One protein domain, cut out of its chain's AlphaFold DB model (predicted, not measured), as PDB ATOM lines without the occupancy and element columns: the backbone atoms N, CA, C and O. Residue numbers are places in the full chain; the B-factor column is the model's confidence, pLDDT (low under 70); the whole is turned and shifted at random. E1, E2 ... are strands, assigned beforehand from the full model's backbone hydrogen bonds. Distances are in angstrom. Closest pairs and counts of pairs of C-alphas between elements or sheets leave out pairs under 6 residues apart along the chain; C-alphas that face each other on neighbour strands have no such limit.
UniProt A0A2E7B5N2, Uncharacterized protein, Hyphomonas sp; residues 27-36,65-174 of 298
ATOM      1  N   GLU A  27      53.531 -33.519 104.815       86.06
ATOM      2  CA  GLU A  27      52.125 -33.660 105.214       86.06
ATOM      3  C   GLU A  27      51.221 -34.245 104.112       86.06
ATOM      4  O   GLU A  27      50.080 -34.610 104.376       86.06
ATOM      5  N   TRP A  28      51.740 -34.407 102.896       86.31
ATOM      6  CA  TRP A  28      51.067 -35.030 101.754       86.31
ATOM      7  C   TRP A  28      51.689 -36.364 101.345       86.31
ATOM      8  O   TRP A  28      51.226 -36.990 100.398       86.31
ATOM      9  N   ARG A  29      52.736 -36.821 102.032       83.75
ATOM     10  CA  ARG A  29      53.378 -38.113 101.764       83.75
ATOM     11  C   ARG A  29      52.876 -39.177 102.717       83.75
ATOM     12  O   ARG A  29      52.443 -38.870 103.827       83.75
ATOM     13  N   GLU A  30      52.975 -40.431 102.296       73.12
ATOM     14  CA  GLU A  30      52.725 -41.564 103.180       73.12
ATOM     15  C   GLU A  30      53.866 -41.729 104.194       73.12
ATOM     16  O   GLU A  30      53.563 -41.896 105.360       73.12
ATOM     17  N   ASP A  31      55.148 -41.605 103.813       70.69
ATOM     18  CA  ASP A  31      56.348 -41.579 104.690       70.69
ATOM     19  C   ASP A  31      56.299 -42.487 105.950       70.69
ATOM     20  O   ASP A  31      56.797 -42.136 107.021       70.69
ATOM     21  N   GLY A  32      55.684 -43.671 105.846       63.19
ATOM     22  CA  GLY A  32      55.500 -44.611 106.962       63.19
ATOM     23  C   GLY A  32      54.391 -44.246 107.965       63.19
ATOM     24  O   GLY A  32      54.185 -44.975 108.937       63.19
ATOM     25  N   LYS A  33      53.659 -43.153 107.739       69.31
ATOM     26  CA  LYS A  33      52.407 -42.816 108.416       69.31
ATOM     27  C   LYS A  33      51.251 -43.586 107.768       69.31
ATOM     28  O   LYS A  33      50.993 -43.425 106.576       69.31
ATOM     29  N   PRO A  34      50.528 -44.395 108.545       69.38
ATOM     30  CA  PRO A  34      49.468 -45.240 108.020       69.38
ATOM     31  C   PRO A  34      48.243 -44.385 107.624       69.38
ATOM     32  O   PRO A  34      48.004 -43.316 108.196       69.38
ATOM     33  N   THR A  35      47.505 -44.817 106.599       73.19
ATOM     34  CA  THR A  35      46.308 -44.130 106.084       73.19
ATOM     35  C   THR A  35      45.146 -45.109 105.948       73.19
ATOM     36  O   THR A  35      45.341 -46.296 105.691       73.19
ATOM     37  N   GLY A  36      43.916 -44.604 106.074       77.56
ATOM     38  CA  GLY A  36      42.714 -45.435 106.087       77.56
ATOM     39  C   GLY A  36      42.154 -45.595 107.494       77.56
ATOM     40  O   GLY A  36      42.048 -44.612 108.225       77.56
ATOM     41  N   GLU A  65      42.989 -43.257 110.617       86.94
ATOM     42  CA  GLU A  65      44.341 -43.341 111.198       86.94
ATOM     43  C   GLU A  65      45.070 -42.001 111.234       86.94
ATOM     44  O   GLU A  65      45.786 -41.697 112.187       86.94
ATOM     45  N   ARG A  66      44.893 -41.200 110.184       89.69
ATOM     46  CA  ARG A  66      45.565 -39.915 110.029       89.69
ATOM     47  C   ARG A  66      44.529 -38.834 109.788       89.69
ATOM     48  O   ARG A  66      43.787 -38.860 108.806       89.69
ATOM     49  N   THR A  67      44.484 -37.897 110.721       94.88
ATOM     50  CA  THR A  67      43.493 -36.826 110.797       94.88
ATOM     51  C   THR A  67      44.184 -35.476 110.946       94.88
ATOM     52  O   THR A  67      45.362 -35.390 111.314       94.88
ATOM     53  N   ALA A  68      43.484 -34.417 110.558       96.06
ATOM     54  CA  ALA A  68      44.008 -33.061 110.545       96.06
ATOM     55  C   ALA A  68      42.889 -32.020 110.604       96.06
ATOM     56  O   ALA A  68      41.713 -32.325 110.411       96.06
ATOM     57  N   ILE A  69      43.281 -30.767 110.811       97.75
ATOM     58  CA  ILE A  69      42.433 -29.592 110.623       97.75
ATOM     59  C   ILE A  69      42.983 -28.757 109.464       97.75
ATOM     60  O   ILE A  69      44.191 -28.540 109.359       97.75
ATOM     61  N   ILE A  70      42.086 -28.254 108.615       97.25
ATOM     62  CA  ILE A  70      42.395 -27.204 107.639       97.25
ATOM     63  C   ILE A  70      42.407 -25.861 108.372       97.25
ATOM     64  O   ILE A  70      41.380 -25.437 108.902       97.25
ATOM     65  N   THR A  71      43.548 -25.176 108.434       97.19
ATOM     66  CA  THR A  71      43.712 -23.985 109.290       97.19
ATOM     67  C   THR A  71      43.360 -22.666 108.603       97.19
ATOM     68  O   THR A  71      43.142 -21.664 109.284       97.19
ATOM     69  N   ASN A  72      43.248 -22.649 107.275       97.00
ATOM     70  CA  ASN A  72      42.841 -21.491 106.482       97.00
ATOM     71  C   ASN A  72      41.502 -21.727 105.767       97.00
ATOM     72  O   ASN A  72      41.144 -22.854 105.441       97.00
ATOM     73  N   THR A  73      40.765 -20.652 105.485       97.56
ATOM     74  CA  THR A  73      39.575 -20.738 104.628       97.56
ATOM     75  C   THR A  73      40.006 -20.961 103.180       97.56
ATOM     76  O   THR A  73      40.876 -20.249 102.673       97.56
ATOM     77  N   LEU A  74      39.389 -21.934 102.517       96.44
ATOM     78  CA  LEU A  74      39.623 -22.261 101.113       96.44
ATOM     79  C   LEU A  74      38.396 -21.854 100.315       96.44
ATOM     80  O   LEU A  74      37.295 -22.307 100.619       96.44
ATOM     81  N   GLU A  75      38.594 -21.046  99.281       95.44
ATOM     82  CA  GLU A  75      37.531 -20.639  98.369       95.44
ATOM     83  C   GLU A  75      37.938 -20.966  96.935       95.44
ATOM     84  O   GLU A  75      39.054 -20.661  96.506       95.44
ATOM     85  N   TRP A  76      37.039 -21.601  96.186       92.38
ATOM     86  CA  TRP A  76      37.252 -21.884  94.770       92.38
ATOM     87  C   TRP A  76      35.943 -21.859  93.988       92.38
ATOM     88  O   TRP A  76      34.856 -22.118  94.509       92.38
ATOM     89  N   THR A  77      36.053 -21.581  92.695       88.62
ATOM     90  CA  THR A  77      34.900 -21.559  91.796       88.62
ATOM     91  C   THR A  77      34.591 -22.973  91.311       88.62
ATOM     92  O   THR A  77      35.466 -23.678  90.811       88.62
ATOM     93  N   GLY A  78      33.337 -23.395  91.453       84.38
ATOM     94  CA  GLY A  78      32.803 -24.641  90.915       84.38
ATOM     95  C   GLY A  78      32.702 -24.632  89.383       84.38
ATOM     96  O   GLY A  78      32.776 -23.573  88.755       84.38
ATOM     97  N   PRO A  79      32.465 -25.794  88.752       75.31
ATOM     98  CA  PRO A  79      32.437 -25.913  87.291       75.31
ATOM     99  C   PRO A  79      31.360 -25.041  86.626       75.31
ATOM    100  O   PRO A  79      31.529 -24.620  85.486       75.31
ATOM    101  N   PHE A  80      30.280 -24.726  87.345       80.00
ATOM    102  CA  PHE A  80      29.164 -23.906  86.861       80.00
ATOM    103  C   PHE A  80      29.164 -22.470  87.417       80.00
ATOM    104  O   PHE A  80      28.146 -21.789  87.356       80.00
ATOM    105  N   GLY A  81      30.286 -22.002  87.978       78.44
ATOM    106  CA  GLY A  81      30.437 -20.617  88.445       78.44
ATOM    107  C   GLY A  81      29.959 -20.332  89.876       78.44
ATOM    108  O   GLY A  81      30.006 -19.183  90.301       78.44
ATOM    109  N   GLY A  82      29.518 -21.345  90.630       84.69
ATOM    110  CA  GLY A  82      29.208 -21.204  92.060       84.69
ATOM    111  C   GLY A  82      30.470 -21.114  92.927       84.69
ATOM    112  O   GLY A  82      31.503 -21.661  92.550       84.69
ATOM    113  N   SER A  83      30.394 -20.452  94.085       89.69
ATOM    114  CA  SER A  83      31.486 -20.452  95.070       89.69
ATOM    115  C   SER A  83      31.398 -21.688  95.963       89.69
ATOM    116  O   SER A  83      30.322 -22.015  96.464       89.69
ATOM    117  N   ASN A  84      32.526 -22.361  96.160       91.69
ATOM    118  CA  ASN A  84      32.689 -23.421  97.143       91.69
ATOM    119  C   ASN A  84      33.638 -22.945  98.236       91.69
ATOM    120  O   ASN A  84      34.639 -22.290  97.942       91.69
ATOM    121  N   ILE A  85      33.315 -23.293  99.481       95.00
ATOM    122  CA  ILE A  85      34.048 -22.836 100.658       95.00
ATOM    123  C   ILE A  85      34.294 -24.023 101.588       95.00
ATOM    124  O   ILE A  85      33.358 -24.745 101.932       95.00
ATOM    125  N   ILE A  86      35.544 -24.191 102.020       96.19
ATOM    126  CA  ILE A  86      35.906 -24.987 103.198       96.19
ATOM    127  C   ILE A  86      36.362 -23.990 104.268       96.19
ATOM    128  O   ILE A  86      37.368 -23.306 104.061       96.19
ATOM    129  N   PRO A  87      35.627 -23.839 105.384       96.56
ATOM    130  CA  PRO A  87      35.996 -22.885 106.421       96.56
ATOM    131  C   PRO A  87      37.268 -23.322 107.159       96.56
ATOM    132  O   PRO A  87      37.524 -24.517 107.331       96.56
ATOM    133  N   ALA A  88      38.037 -22.351 107.654       97.62
ATOM    134  CA  ALA A  88      39.097 -22.622 108.619       97.62
ATOM    135  C   ALA A  88      38.544 -23.377 109.843       97.62
ATOM    136  O   ALA A  88      37.441 -23.095 110.313       97.62
ATOM    137  N   GLY A  89      39.317 -24.326 110.365       97.00
ATOM    138  CA  GLY A  89      38.893 -25.227 111.435       97.00
ATOM    139  C   GLY A  89      38.200 -26.502 110.946       97.00
ATOM    140  O   GLY A  89      37.798 -27.313 111.777       97.00
ATOM    141  N   SER A  90      38.057 -26.708 109.630       97.69
ATOM    142  CA  SER A  90      37.386 -27.901 109.101       97.69
ATOM    143  C   SER A  90      38.176 -29.183 109.396       97.69
ATOM    144  O   SER A  90      39.379 -29.221 109.114       97.69
ATOM    145  N   PRO A  91      37.520 -30.240 109.909       97.44
ATOM    146  CA  PRO A  91      38.142 -31.540 110.121       97.44
ATOM    147  C   PRO A  91      38.428 -32.241 108.792       97.44
ATOM    148  O   PRO A  91      37.629 -32.177 107.860       97.44
ATOM    149  N   ALA A  92      39.565 -32.925 108.706       96.44
ATOM    150  CA  ALA A  92      39.988 -33.671 107.530       96.44
ATOM    151  C   ALA A  92      40.604 -35.021 107.914       96.44
ATOM    152  O   ALA A  92      41.198 -35.175 108.985       96.44
ATOM    153  N   TYR A  93      40.491 -36.002 107.022       93.69
ATOM    154  CA  TYR A  93      41.143 -37.304 107.144       93.69
ATOM    155  C   TYR A  93      41.970 -37.616 105.897       93.69
ATOM    156  O   TYR A  93      41.632 -37.194 104.791       93.69
ATOM    157  N   ALA A  94      43.066 -38.348 106.081       91.06
ATOM    158  CA  ALA A  94      43.946 -38.738 104.994       91.06
ATOM    159  C   ALA A  94      43.488 -40.042 104.338       91.06
ATOM    160  O   ALA A  94      43.144 -41.022 105.007       91.06
ATOM    161  N   ARG A  95      43.563 -40.078 103.013       84.94
ATOM    162  CA  ARG A  95      43.364 -41.268 102.184       84.94
ATOM    163  C   ARG A  95      44.437 -41.337 101.126       84.94
ATOM    164  O   ARG A  95      45.086 -40.348 100.843       84.94
ATOM    165  N   GLN A  96      44.602 -42.508 100.542       77.94
ATOM    166  CA  GLN A  96      45.371 -42.657  99.323       77.94
ATOM    167  C   GLN A  96      44.448 -43.268  98.277       77.94
ATOM    168  O   GLN A  96      43.916 -44.368  98.463       77.94
ATOM    169  N   PHE A  97      44.202 -42.534  97.201       73.62
ATOM    170  CA  PHE A  97      43.402 -42.999  96.080       73.62
ATOM    171  C   PHE A  97      44.307 -43.394  94.914       73.62
ATOM    172  O   PHE A  97      45.125 -42.611  94.437       73.62
ATOM    173  N   SER A  98      44.084 -44.586  94.359       62.00
ATOM    174  CA  SER A  98      44.556 -44.898  93.008       62.00
ATOM    175  C   SER A  98      43.606 -44.256  91.998       62.00
ATOM    176  O   SER A  98      42.631 -44.882  91.567       62.00
ATOM    177  N   LEU A  99      43.862 -43.007  91.603       60.41
ATOM    178  CA  LEU A  99      43.133 -42.397  90.491       60.41
ATOM    179  C   LEU A  99      43.529 -43.100  89.189       60.41
ATOM    180  O   LEU A  99      44.587 -42.858  88.609       60.41
ATOM    181  N   ARG A 100      42.668 -44.006  88.722       56.62
ATOM    182  CA  ARG A 100      42.846 -44.717  87.454       56.62
ATOM    183  C   ARG A 100      42.078 -44.002  86.349       56.62
ATOM    184  O   ARG A 100      40.858 -43.881  86.417       56.62
ATOM    185  N   MET A 101      42.763 -43.607  85.277       48.34
ATOM    186  CA  MET A 101      42.077 -43.318  84.015       48.34
ATOM    187  C   MET A 101      41.662 -44.641  83.370       48.34
ATOM    188  O   MET A 101      42.512 -45.426  82.951       48.34
ATOM    189  N   SER A 102      40.354 -44.882  83.277       43.06
ATOM    190  CA  SER A 102      39.798 -45.920  82.408       43.06
ATOM    191  C   SER A 102      40.210 -45.611  80.968       43.06
ATOM    192  O   SER A 102      39.790 -44.598  80.412       43.06
ATOM    193  N   SER A 103      41.019 -46.467  80.344       37.12
ATOM    194  CA  SER A 103      41.096 -46.476  78.883       37.12
ATOM    195  C   SER A 103      39.797 -47.092  78.341       37.12
ATOM    196  O   SER A 103      39.122 -47.843  79.046       37.12
ATOM    197  N   ASN A 104      39.425 -46.805  77.093       38.03
ATOM    198  CA  ASN A 104      38.242 -47.396  76.443       38.03
ATOM    199  C   ASN A 104      38.318 -48.939  76.282       38.03
ATOM    200  O   ASN A 104      37.425 -49.535  75.688       38.03
ATOM    201  N   TYR A 105      39.363 -49.590  76.806       31.80
ATOM    202  CA  TYR A 105      39.603 -51.029  76.761       31.80
ATOM    203  C   TYR A 105      39.673 -51.613  78.179       31.80
ATOM    204  O   TYR A 105      40.722 -52.044  78.646       31.80
ATOM    205  N   GLY A 106      38.527 -51.648  78.861       35.88
ATOM    206  CA  GLY A 106      38.337 -52.427  80.085       35.88
ATOM    207  C   GLY A 106      38.962 -51.836  81.357       35.88
ATOM    208  O   GLY A 106      40.068 -51.301  81.386       35.88
ATOM    209  N   SER A 107      38.251 -52.025  82.467       40.59
ATOM    210  CA  SER A 107      38.604 -51.624  83.839       40.59
ATOM    211  C   SER A 107      39.920 -52.211  84.387       40.59
ATOM    212  O   SER A 107      40.340 -51.852  85.488       40.59
ATOM    213  N   TYR A 108      40.594 -53.082  83.631       37.12
ATOM    214  CA  TYR A 108      41.806 -53.798  84.038       37.12
ATOM    215  C   TYR A 108      43.122 -53.120  83.616       37.12
ATOM    216  O   TYR A 108      44.162 -53.454  84.176       37.12
ATOM    217  N   PHE A 109      43.097 -52.136  82.706       37.97
ATOM    218  CA  PHE A 109      44.301 -51.443  82.203       37.97
ATOM    219  C   PHE A 109      44.359 -49.957  82.589       37.97
ATOM    220  O   PHE A 109      44.885 -49.123  81.851       37.97
ATOM    221  N   GLY A 110      43.795 -49.605  83.746       47.69
ATOM    222  CA  GLY A 110      43.908 -48.253  84.282       47.69
ATOM    223  C   GLY A 110      45.328 -47.984  84.772       47.69
ATOM    224  O   GLY A 110      45.780 -48.625  85.720       47.69
ATOM    225  N   LYS A 111      46.032 -47.036  84.147       51.28
ATOM    226  CA  LYS A 111      47.296 -46.522  84.688       51.28
ATOM    227  C   LYS A 111      46.967 -45.725  85.946       51.28
ATOM    228  O   LYS A 111      46.178 -44.782  85.871       51.28
ATOM    229  N   ASP A 112      47.556 -46.117  87.072       60.19
ATOM    230  CA  ASP A 112      47.514 -45.307  88.284       60.19
ATOM    231  C   ASP A 112      48.244 -43.993  87.996       60.19
ATOM    232  O   ASP A 112      49.439 -43.980  87.674       60.19
ATOM    233  N   MET A 113      47.499 -42.891  88.018       59.00
ATOM    234  CA  MET A 113      48.054 -41.570  87.759       59.00
ATOM    235  C   MET A 113      49.043 -41.154  88.853       59.00
ATOM    236  O   MET A 113      49.932 -40.357  88.559       59.00
ATOM    237  N   ASN A 114      48.947 -41.758  90.046       62.00
ATOM    238  CA  ASN A 114      49.684 -41.430  91.266       62.00
ATOM    239  C   ASN A 114      50.962 -42.248  91.470       62.00
ATOM    240  O   ASN A 114      51.753 -41.905  92.338       62.00
ATOM    241  N   ALA A 115      51.259 -43.243  90.629       57.38
ATOM    242  CA  ALA A 115      52.340 -44.206  90.878       57.38
ATOM    243  C   ALA A 115      53.765 -43.625  91.055       57.38
ATOM    244  O   ALA A 115      54.625 -44.320  91.585       57.38
ATOM    245  N   TYR A 116      54.051 -42.400  90.588       58.69
ATOM    246  CA  TYR A 116      55.405 -41.818  90.659       58.69
ATOM    247  C   TYR A 116      55.717 -41.127  91.998       58.69
ATOM    248  O   TYR A 116      56.824 -41.283  92.497       58.69
ATOM    249  N   ASN A 117      54.754 -40.400  92.576       64.88
ATOM    250  CA  ASN A 117      54.931 -39.632  93.822       64.88
ATOM    251  C   ASN A 117      53.950 -40.036  94.936       64.88
ATOM    252  O   ASN A 117      54.151 -39.661  96.084       64.88
ATOM    253  N   ASN A 118      52.895 -40.773  94.578       69.50
ATOM    254  CA  ASN A 118      51.847 -41.345  95.422       69.50
ATOM    255  C   ASN A 118      51.446 -40.493  96.644       69.50
ATOM    256  O   ASN A 118      51.478 -41.000  97.770       69.50
ATOM    257  N   PRO A 119      51.116 -39.195  96.448       77.94
ATOM    258  CA  PRO A 119      50.693 -38.363  97.560       77.94
ATOM    259  C   PRO A 119      49.402 -38.923  98.156       77.94
ATOM    260  O   PRO A 119      48.588 -39.524  97.458       77.94
ATOM    261  N   ILE A 120      49.223 -38.703  99.450       84.69
ATOM    262  CA  ILE A 120      47.928 -38.873 100.091       84.69
ATOM    263  C   ILE A 120      47.019 -37.701  99.708       84.69
ATOM    264  O   ILE A 120      47.475 -36.616  99.348       84.69
ATOM    265  N   GLU A 121      45.724 -37.904  99.829       88.94
ATOM    266  CA  GLU A 121      44.695 -36.893  99.708       88.94
ATOM    267  C   GLU A 121      44.083 -36.574 101.067       88.94
ATOM    268  O   GLU A 121      43.904 -37.452 101.914       88.94
ATOM    269  N   TRP A 122      43.701 -35.313 101.250       93.56
ATOM    270  CA  TRP A 122      42.972 -34.861 102.432       93.56
ATOM    271  C   TRP A 122      41.495 -34.720 102.097       93.56
ATOM    272  O   TRP A 122      41.128 -33.916 101.246       93.56
ATOM    273  N   CYS A 123      40.638 -35.485 102.761       94.25
ATOM    274  CA  CYS A 123      39.196 -35.433 102.561       94.25
ATOM    275  C   CYS A 123      38.517 -34.702 103.717       94.25
ATOM    276  O   CYS A 123      38.732 -35.026 104.884       94.25
ATOM    277  N   VAL A 124      37.687 -33.719 103.374       96.38
ATOM    278  CA  VAL A 124      36.849 -32.961 104.306       96.38
ATOM    279  C   VAL A 124      35.415 -33.483 104.181       96.38
ATOM    280  O   VAL A 124      34.807 -33.290 103.120       96.38
ATOM    281  N   PRO A 125      34.867 -34.158 105.208       94.69
ATOM    282  CA  PRO A 125      33.504 -34.673 105.166       94.69
ATOM    283  C   PRO A 125      32.481 -33.530 105.182       94.69
ATOM    284  O   PRO A 125      32.672 -32.503 105.834       94.69
ATOM    285  N   ARG A 126      31.367 -33.729 104.478       91.94
ATOM    286  CA  ARG A 126      30.194 -32.846 104.447       91.94
ATOM    287  C   ARG A 126      28.962 -33.666 104.819       91.94
ATOM    288  O   ARG A 126      28.219 -34.145 103.962       91.94
ATOM    289  N   PHE A 127      28.769 -33.861 106.122       89.62
ATOM    290  CA  PHE A 127      27.695 -34.705 106.657       89.62
ATOM    291  C   PHE A 127      26.293 -34.231 106.247       89.62
ATOM    292  O   PHE A 127      25.408 -35.049 106.034       89.62
ATOM    293  N   ASP A 128      26.100 -32.924 106.059       88.06
ATOM    294  CA  ASP A 128      24.849 -32.332 105.568       88.06
ATOM    295  C   ASP A 128      24.506 -32.739 104.125       88.06
ATOM    296  O   ASP A 128      23.341 -32.694 103.728       88.06
ATOM    297  N   LYS A 129      25.513 -33.143 103.344       87.06
ATOM    298  CA  LYS A 129      25.380 -33.562 101.943       87.06
ATOM    299  C   LYS A 129      25.540 -35.068 101.736       87.06
ATOM    300  O   LYS A 129      25.271 -35.538 100.634       87.06
ATOM    301  N   GLY A 130      25.963 -35.810 102.760       87.81
ATOM    302  CA  GLY A 130      26.249 -37.244 102.647       87.81
ATOM    303  C   GLY A 130      27.462 -37.550 101.758       87.81
ATOM    304  O   GLY A 130      27.511 -38.595 101.112       87.81
ATOM    305  N   ASP A 131      28.426 -36.630 101.670       90.56
ATOM    306  CA  ASP A 131      29.629 -36.784 100.850       90.56
ATOM    307  C   ASP A 131      30.868 -36.142 101.509       90.56
ATOM    308  O   ASP A 131      30.860 -35.787 102.687       90.56
ATOM    309  N   ALA A 132      31.963 -36.023 100.761       92.94
ATOM    310  CA  ALA A 132      33.180 -35.311 101.147       92.94
ATOM    311  C   ALA A 132      33.778 -34.550  99.955       92.94
ATOM    312  O   ALA A 132      33.541 -34.896  98.793       92.94
ATOM    313  N   VAL A 133      34.628 -33.563 100.235       93.62
ATOM    314  CA  VAL A 133      35.547 -32.991  99.240       93.62
ATOM    315  C   VAL A 133      36.937 -33.535  99.511       93.62
ATOM    316  O   VAL A 133      37.495 -33.275 100.574       93.62
ATOM    317  N   CYS A 134      37.507 -34.259  98.552       92.31
ATOM    318  CA  CYS A 134      38.889 -34.718  98.640       92.31
ATOM    319  C   CYS A 134      39.808 -33.764  97.877       92.31
ATOM    320  O   CYS A 134      39.554 -33.393  96.727       92.31
ATOM    321  N   ILE A 135      40.868 -33.346  98.558       93.25
ATOM    322  CA  ILE A 135      41.849 -32.374  98.107       93.25
ATOM    323  C   ILE A 135      43.095 -33.142  97.671       93.25
ATOM    324  O   ILE A 135      43.664 -33.911  98.444       93.25
ATOM    325  N   PHE A 136      43.505 -32.915  96.431       90.12
ATOM    326  CA  PHE A 136      44.639 -33.546  95.775       90.12
ATOM    327  C   PHE A 136      45.752 -32.524  95.581       90.12
ATOM    328  O   PHE A 136      45.519 -31.416  95.089       90.12
ATOM    329  N   TRP A 137      46.972 -32.905  95.927       88.38
ATOM    330  CA  TRP A 137      48.135 -32.038  95.810       88.38
ATOM    331  C   TRP A 137      48.528 -31.787  94.338       88.38
ATOM    332  O   TRP A 137      48.819 -32.730  93.608       88.38
ATOM    333  N   GLU A 138      48.565 -30.525  93.879       84.88
ATOM    334  CA  GLU A 138      48.902 -30.161  92.481       84.88
ATOM    335  C   GLU A 138      50.124 -29.223  92.324       84.88
ATOM    336  O   GLU A 138      50.429 -28.761  91.216       84.88
ATOM    337  N   GLY A 139      50.861 -28.954  93.400       84.62
ATOM    338  CA  GLY A 139      52.069 -28.120  93.396       84.62
ATOM    339  C   GLY A 139      52.239 -27.381  94.718       84.62
ATOM    340  O   GLY A 139      51.520 -27.653  95.662       84.62
ATOM    341  N   SER A 140      53.169 -26.437  94.820       84.75
ATOM    342  CA  SER A 140      53.396 -25.699  96.078       84.75
ATOM    343  C   SER A 140      52.283 -24.705  96.453       84.75
ATOM    344  O   SER A 140      52.108 -24.407  97.631       84.75
ATOM    345  N   ASP A 141      51.516 -24.206  95.482       87.94
ATOM    346  CA  ASP A 141      50.545 -23.114  95.656       87.94
ATOM    347  C   ASP A 141      49.093 -23.486  95.315       87.94
ATOM    348  O   ASP A 141      48.170 -22.712  95.584       87.94
ATOM    349  N   ARG A 142      48.864 -24.678  94.757       89.44
ATOM    350  CA  ARG A 142      47.551 -25.114  94.276       89.44
ATOM    351  C   ARG A 142      47.240 -26.563  94.598       89.44
ATOM    352  O   ARG A 142      48.111 -27.433  94.588       89.44
ATOM    353  N   ALA A 143      45.954 -26.816  94.778       91.44
ATOM    354  CA  ALA A 143      45.402 -28.145  94.949       91.44
ATOM    355  C   ALA A 143      44.169 -28.330  94.059       91.44
ATOM    356  O   ALA A 143      43.546 -27.358  93.619       91.44
ATOM    357  N   ARG A 144      43.804 -29.584  93.801       90.75
ATOM    358  CA  ARG A 144      42.561 -29.937  93.118       90.75
ATOM    359  C   ARG A 144      41.538 -30.469  94.104       90.75
ATOM    360  O   ARG A 144      41.816 -31.378  94.869       90.75
ATOM    361  N   TYR A 145      40.336 -29.934  94.011       92.25
ATOM    362  CA  TYR A 145      39.195 -30.260  94.843       92.25
ATOM    363  C   TYR A 145      38.256 -31.137  94.030       92.25
ATOM    364  O   TYR A 145      37.761 -30.720  92.977       92.25
ATOM    365  N   ILE A 146      38.052 -32.365  94.497       89.38
ATOM    366  CA  ILE A 146      37.174 -33.340  93.863       89.38
ATOM    367  C   ILE A 146      36.046 -33.658  94.837       89.38
ATOM    368  O   ILE A 146      36.280 -34.180  95.928       89.38
ATOM    369  N   ASP A 147      34.820 -33.334  94.432       89.19
ATOM    370  CA  ASP A 147      33.631 -33.798  95.133       89.19
ATOM    371  C   ASP A 147      33.541 -35.323  95.010       89.19
ATOM    372  O   ASP A 147      33.725 -35.905  93.936       89.19
ATOM    373  N   THR A 148      33.263 -35.976  96.125       85.88
ATOM    374  CA  THR A 148      32.975 -37.408  96.151       85.88
ATOM    375  C   THR A 148      31.471 -37.624  96.053       85.88
ATOM    376  O   THR A 148      30.681 -36.700  96.242       85.88
ATOM    377  N   SER A 149      31.050 -38.840  95.723       76.62
ATOM    378  CA  SER A 149      29.644 -39.204  95.858       76.62
ATOM    379  C   SER A 149      29.487 -40.675  96.199       76.62
ATOM    380  O   SER A 149      30.270 -41.521  95.763       76.62
ATOM    381  N   GLY A 150      28.444 -40.962  96.977       68.12
ATOM    382  CA  GLY A 150      28.142 -42.300  97.462       68.12
ATOM    383  C   GLY A 150      29.061 -42.761  98.595       68.12
ATOM    384  O   GLY A 150      30.226 -42.376  98.694       68.12
ATOM    385  N   GLY A 151      28.521 -43.643  99.434       75.19
ATOM    386  CA  GLY A 151      29.223 -44.164 100.599       75.19
ATOM    387  C   GLY A 151      28.975 -43.353 101.866       75.19
ATOM    388  O   GLY A 151      27.937 -42.716 101.987       75.19
ATOM    389  N   THR A 152      29.920 -43.401 102.805       85.75
ATOM    390  CA  THR A 152      29.901 -42.570 104.019       85.75
ATOM    391  C   THR A 152      30.793 -41.337 103.833       85.75
ATOM    392  O   THR A 152      31.850 -41.467 103.206       85.75
ATOM    393  N   PRO A 153      30.449 -40.163 104.396       90.88
ATOM    394  CA  PRO A 153      31.304 -38.971 104.368       90.88
ATOM    395  C   PRO A 153      32.741 -39.224 104.839       90.88
ATOM    396  O   PRO A 153      33.673 -38.634 104.305       90.88
ATOM    397  N   LEU A 154      32.940 -40.134 105.798       90.88
ATOM    398  CA  LEU A 154      34.265 -40.501 106.314       90.88
ATOM    399  C   LEU A 154      34.975 -41.637 105.544       90.88
ATOM    400  O   LEU A 154      36.109 -41.989 105.867       90.88
ATOM    401  N   ASN A 155      34.342 -42.210 104.517       86.56
ATOM    402  CA  ASN A 155      34.928 -43.193 103.595       86.56
ATOM    403  C   ASN A 155      34.557 -42.893 102.136       86.56
ATOM    404  O   ASN A 155      34.365 -43.804 101.320       86.56
ATOM    405  N   ALA A 156      34.404 -41.620 101.796       81.31
ATOM    406  CA  ALA A 156      33.966 -41.268 100.465       81.31
ATOM    407  C   ALA A 156      35.081 -41.541  99.441       81.31
ATOM    408  O   ALA A 156      36.273 -41.406  99.736       81.31
ATOM    409  N   SER A 157      34.690 -41.949  98.234       78.88
ATOM    410  CA  SER A 157      35.609 -42.168  97.116       78.88
ATOM    411  C   SER A 157      35.304 -41.168  96.001       78.88
ATOM    412  O   SER A 157      34.133 -40.985  95.655       78.88
ATOM    413  N   PRO A 158      36.322 -40.548  95.385       76.56
ATOM    414  CA  PRO A 158      36.135 -39.758  94.178       76.56
ATOM    415  C   PRO A 158      35.498 -40.615  93.083       76.56
ATOM    416  O   PRO A 158      35.935 -41.741  92.834       76.56
ATOM    417  N   THR A 159      34.481 -40.084  92.407       69.38
ATOM    418  CA  THR A 159      33.824 -40.769  91.279       69.38
ATOM    419  C   THR A 159      34.475 -40.465  89.933       69.38
ATOM    420  O   THR A 159      34.201 -41.135  88.938       69.38
ATOM    421  N   SER A 160      35.361 -39.469  89.895       73.12
ATOM    422  CA  SER A 160      36.078 -39.024  88.707       73.12
ATOM    423  C   SER A 160      37.433 -38.425  89.098       73.12
ATOM    424  O   SER A 160      37.537 -37.822  90.162       73.12
ATOM    425  N   PRO A 161      38.470 -38.524  88.243       70.56
ATOM    426  CA  PRO A 161      39.716 -37.776  88.418       70.56
ATOM    427  C   PRO A 161      39.581 -36.284  88.047       70.56
ATOM    428  O   PRO A 161      40.568 -35.547  88.080       70.56
ATOM    429  N   SER A 162      38.396 -35.832  87.621       78.81
ATOM    430  CA  SER A 162      38.124 -34.426  87.317       78.81
ATOM    431  C   SER A 162      37.674 -33.667  88.560       78.81
ATOM    432  O   SER A 162      36.794 -34.113  89.286       78.81
ATOM    433  N   GLY A 163      38.227 -32.472  88.745       84.94
ATOM    434  CA  GLY A 163      37.860 -31.560  89.829       84.94
ATOM    435  C   GLY A 163      38.193 -30.117  89.492       84.94
ATOM    436  O   GLY A 163      38.626 -29.822  88.375       84.94
ATOM    437  N   MET A 164      38.041 -29.229  90.468       90.31
ATOM    438  CA  MET A 164      38.350 -27.806  90.322       90.31
ATOM    439  C   MET A 164      39.692 -27.478  90.964       90.31
ATOM    440  O   MET A 164      40.010 -27.984  92.034       90.31
ATOM    441  N   VAL A 165      40.487 -26.633  90.313       90.50
ATOM    442  CA  VAL A 165      41.731 -26.123  90.903       90.50
ATOM    443  C   VAL A 165      41.387 -24.996  91.874       90.50
ATOM    444  O   VAL A 165      40.582 -24.124  91.545       90.50
ATOM    445  N   GLY A 166      42.011 -25.010  93.045       92.00
ATOM    446  CA  GLY A 166      41.871 -23.987  94.074       92.00
ATOM    447  C   GLY A 166      43.181 -23.768  94.841       92.00
ATOM    448  O   GLY A 166      44.221 -24.315  94.458       92.00
ATOM    449  N   PRO A 167      43.148 -22.964  95.919       94.06
ATOM    450  CA  PRO A 167      44.335 -22.668  96.722       94.06
ATOM    451  C   PRO A 167      44.891 -23.928  97.398       94.06
ATOM    452  O   PRO A 167      44.154 -24.881  97.634       94.06
ATOM    453  N   MET A 168      46.178 -23.948  97.741       93.69
ATOM    454  CA  MET A 168      46.733 -24.996  98.605       93.69
ATOM    455  C   MET A 168      46.221 -24.837 100.052       93.69
ATOM    456  O   MET A 168      46.345 -23.737 100.604       93.69
ATOM    457  N   PRO A 169      45.667 -25.882 100.701       95.19
ATOM    458  CA  PRO A 169      45.336 -25.796 102.116       95.19
ATOM    459  C   PRO A 169      46.568 -25.811 103.016       95.19
ATOM    460  O   PRO A 169      47.564 -26.478 102.744       95.19
ATOM    461  N   GLN A 170      46.448 -25.123 104.148       95.19
ATOM    462  CA  GLN A 170      47.322 -25.305 105.294       95.19
ATOM    463  C   GLN A 170      46.730 -26.411 106.166       95.19
ATOM    464  O   GLN A 170      45.649 -26.260 106.738       95.19
ATOM    465  N   VAL A 171      47.428 -27.542 106.223       94.62
ATOM    466  CA  VAL A 171      46.980 -28.735 106.942       94.62
ATOM    467  C   VAL A 171      47.784 -28.880 108.226       94.62
ATOM    468  O   VAL A 171      49.013 -28.908 108.198       94.62
ATOM    469  N   GLN A 172      47.090 -29.000 109.354       95.50
ATOM    470  CA  GLN A 172      47.697 -29.293 110.646       95.50
ATOM    471  C   GLN A 172      47.233 -30.666 111.127       95.50
ATOM    472  O   GLN A 172      46.087 -30.829 111.543       95.50
ATOM    473  N   GLU A 173      48.127 -31.654 111.071       94.31
ATOM    474  CA  GLU A 173      47.860 -32.993 111.603       94.31
ATOM    475  C   GLU A 173      47.621 -32.953 113.113       94.31
ATOM    476  O   GLU A 173      48.429 -32.413 113.873       94.31
ATOM    477  N   GLN A 174      46.513 -33.550 113.540       94.06
ATOM    478  CA  GLN A 174      46.133 -33.718 114.938       94.06
ATOM    479  C   GLN A 174      44.987 -34.721 115.034       94.06
ATOM    480  O   GLN A 174      44.259 -34.909 114.064       94.06
TER     481      GLN A 174
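What this domain is: This is residues 27 to 36 and 65 to 174 of the 298 residues of an uncharacterized protein of Hyphomonas sp (UniProt A0A2E7B5N2). With little regular structure, this is a strongly twisted seven-stranded sheet curled like part of a barrel, partly faced by the crossed hairpin E2 and E3. The long loop 96 to 120 reaches away. The printed 120 residues hold E1 to E9, all strand, under half in named elements; order E8 E7 E6 E5 E4 E1 E9, antiparallel. Compact: radius of gyration of the C-alphas 14.1 A, spans 42 by 39 by 29 A.

Where its parts are: E8 is residues 162 to 167, E7 142 to 147, E6 131 to 137, 19.8 A long, E5 121 to 126, E4 90 to 95, E1 67 to 70, beginning at C-alpha (43.493, -36.826, 110.797), E9 171 to 173, ending at C-alpha (47.860, -32.993, 111.603), E2 74 to 77, E3 83 to 86.

How they stand to each other: E4 to E8 form a meander, antiparallel neighbours in turn; N 124 of E5 and O 133 of E6, 2.8 A apart, are within hydrogen-bond range. In the sandwich, two sheets face to face, the strands stand at 79 degrees; the closest C-alphas of E2 and E8, Trp 76 and Gly 166, are 5.1 A apart.

The domain as a whole: The farthest C-alphas, Gly 89 and Tyr 105, are 43.2 A apart. Residues 37 to 64 are cut out, a 5.8 A gap between C-alphas. Links E4 to E5 and E7 to E8 are long; pLDDT is under 70 at 26 residues, among them 98 to 118.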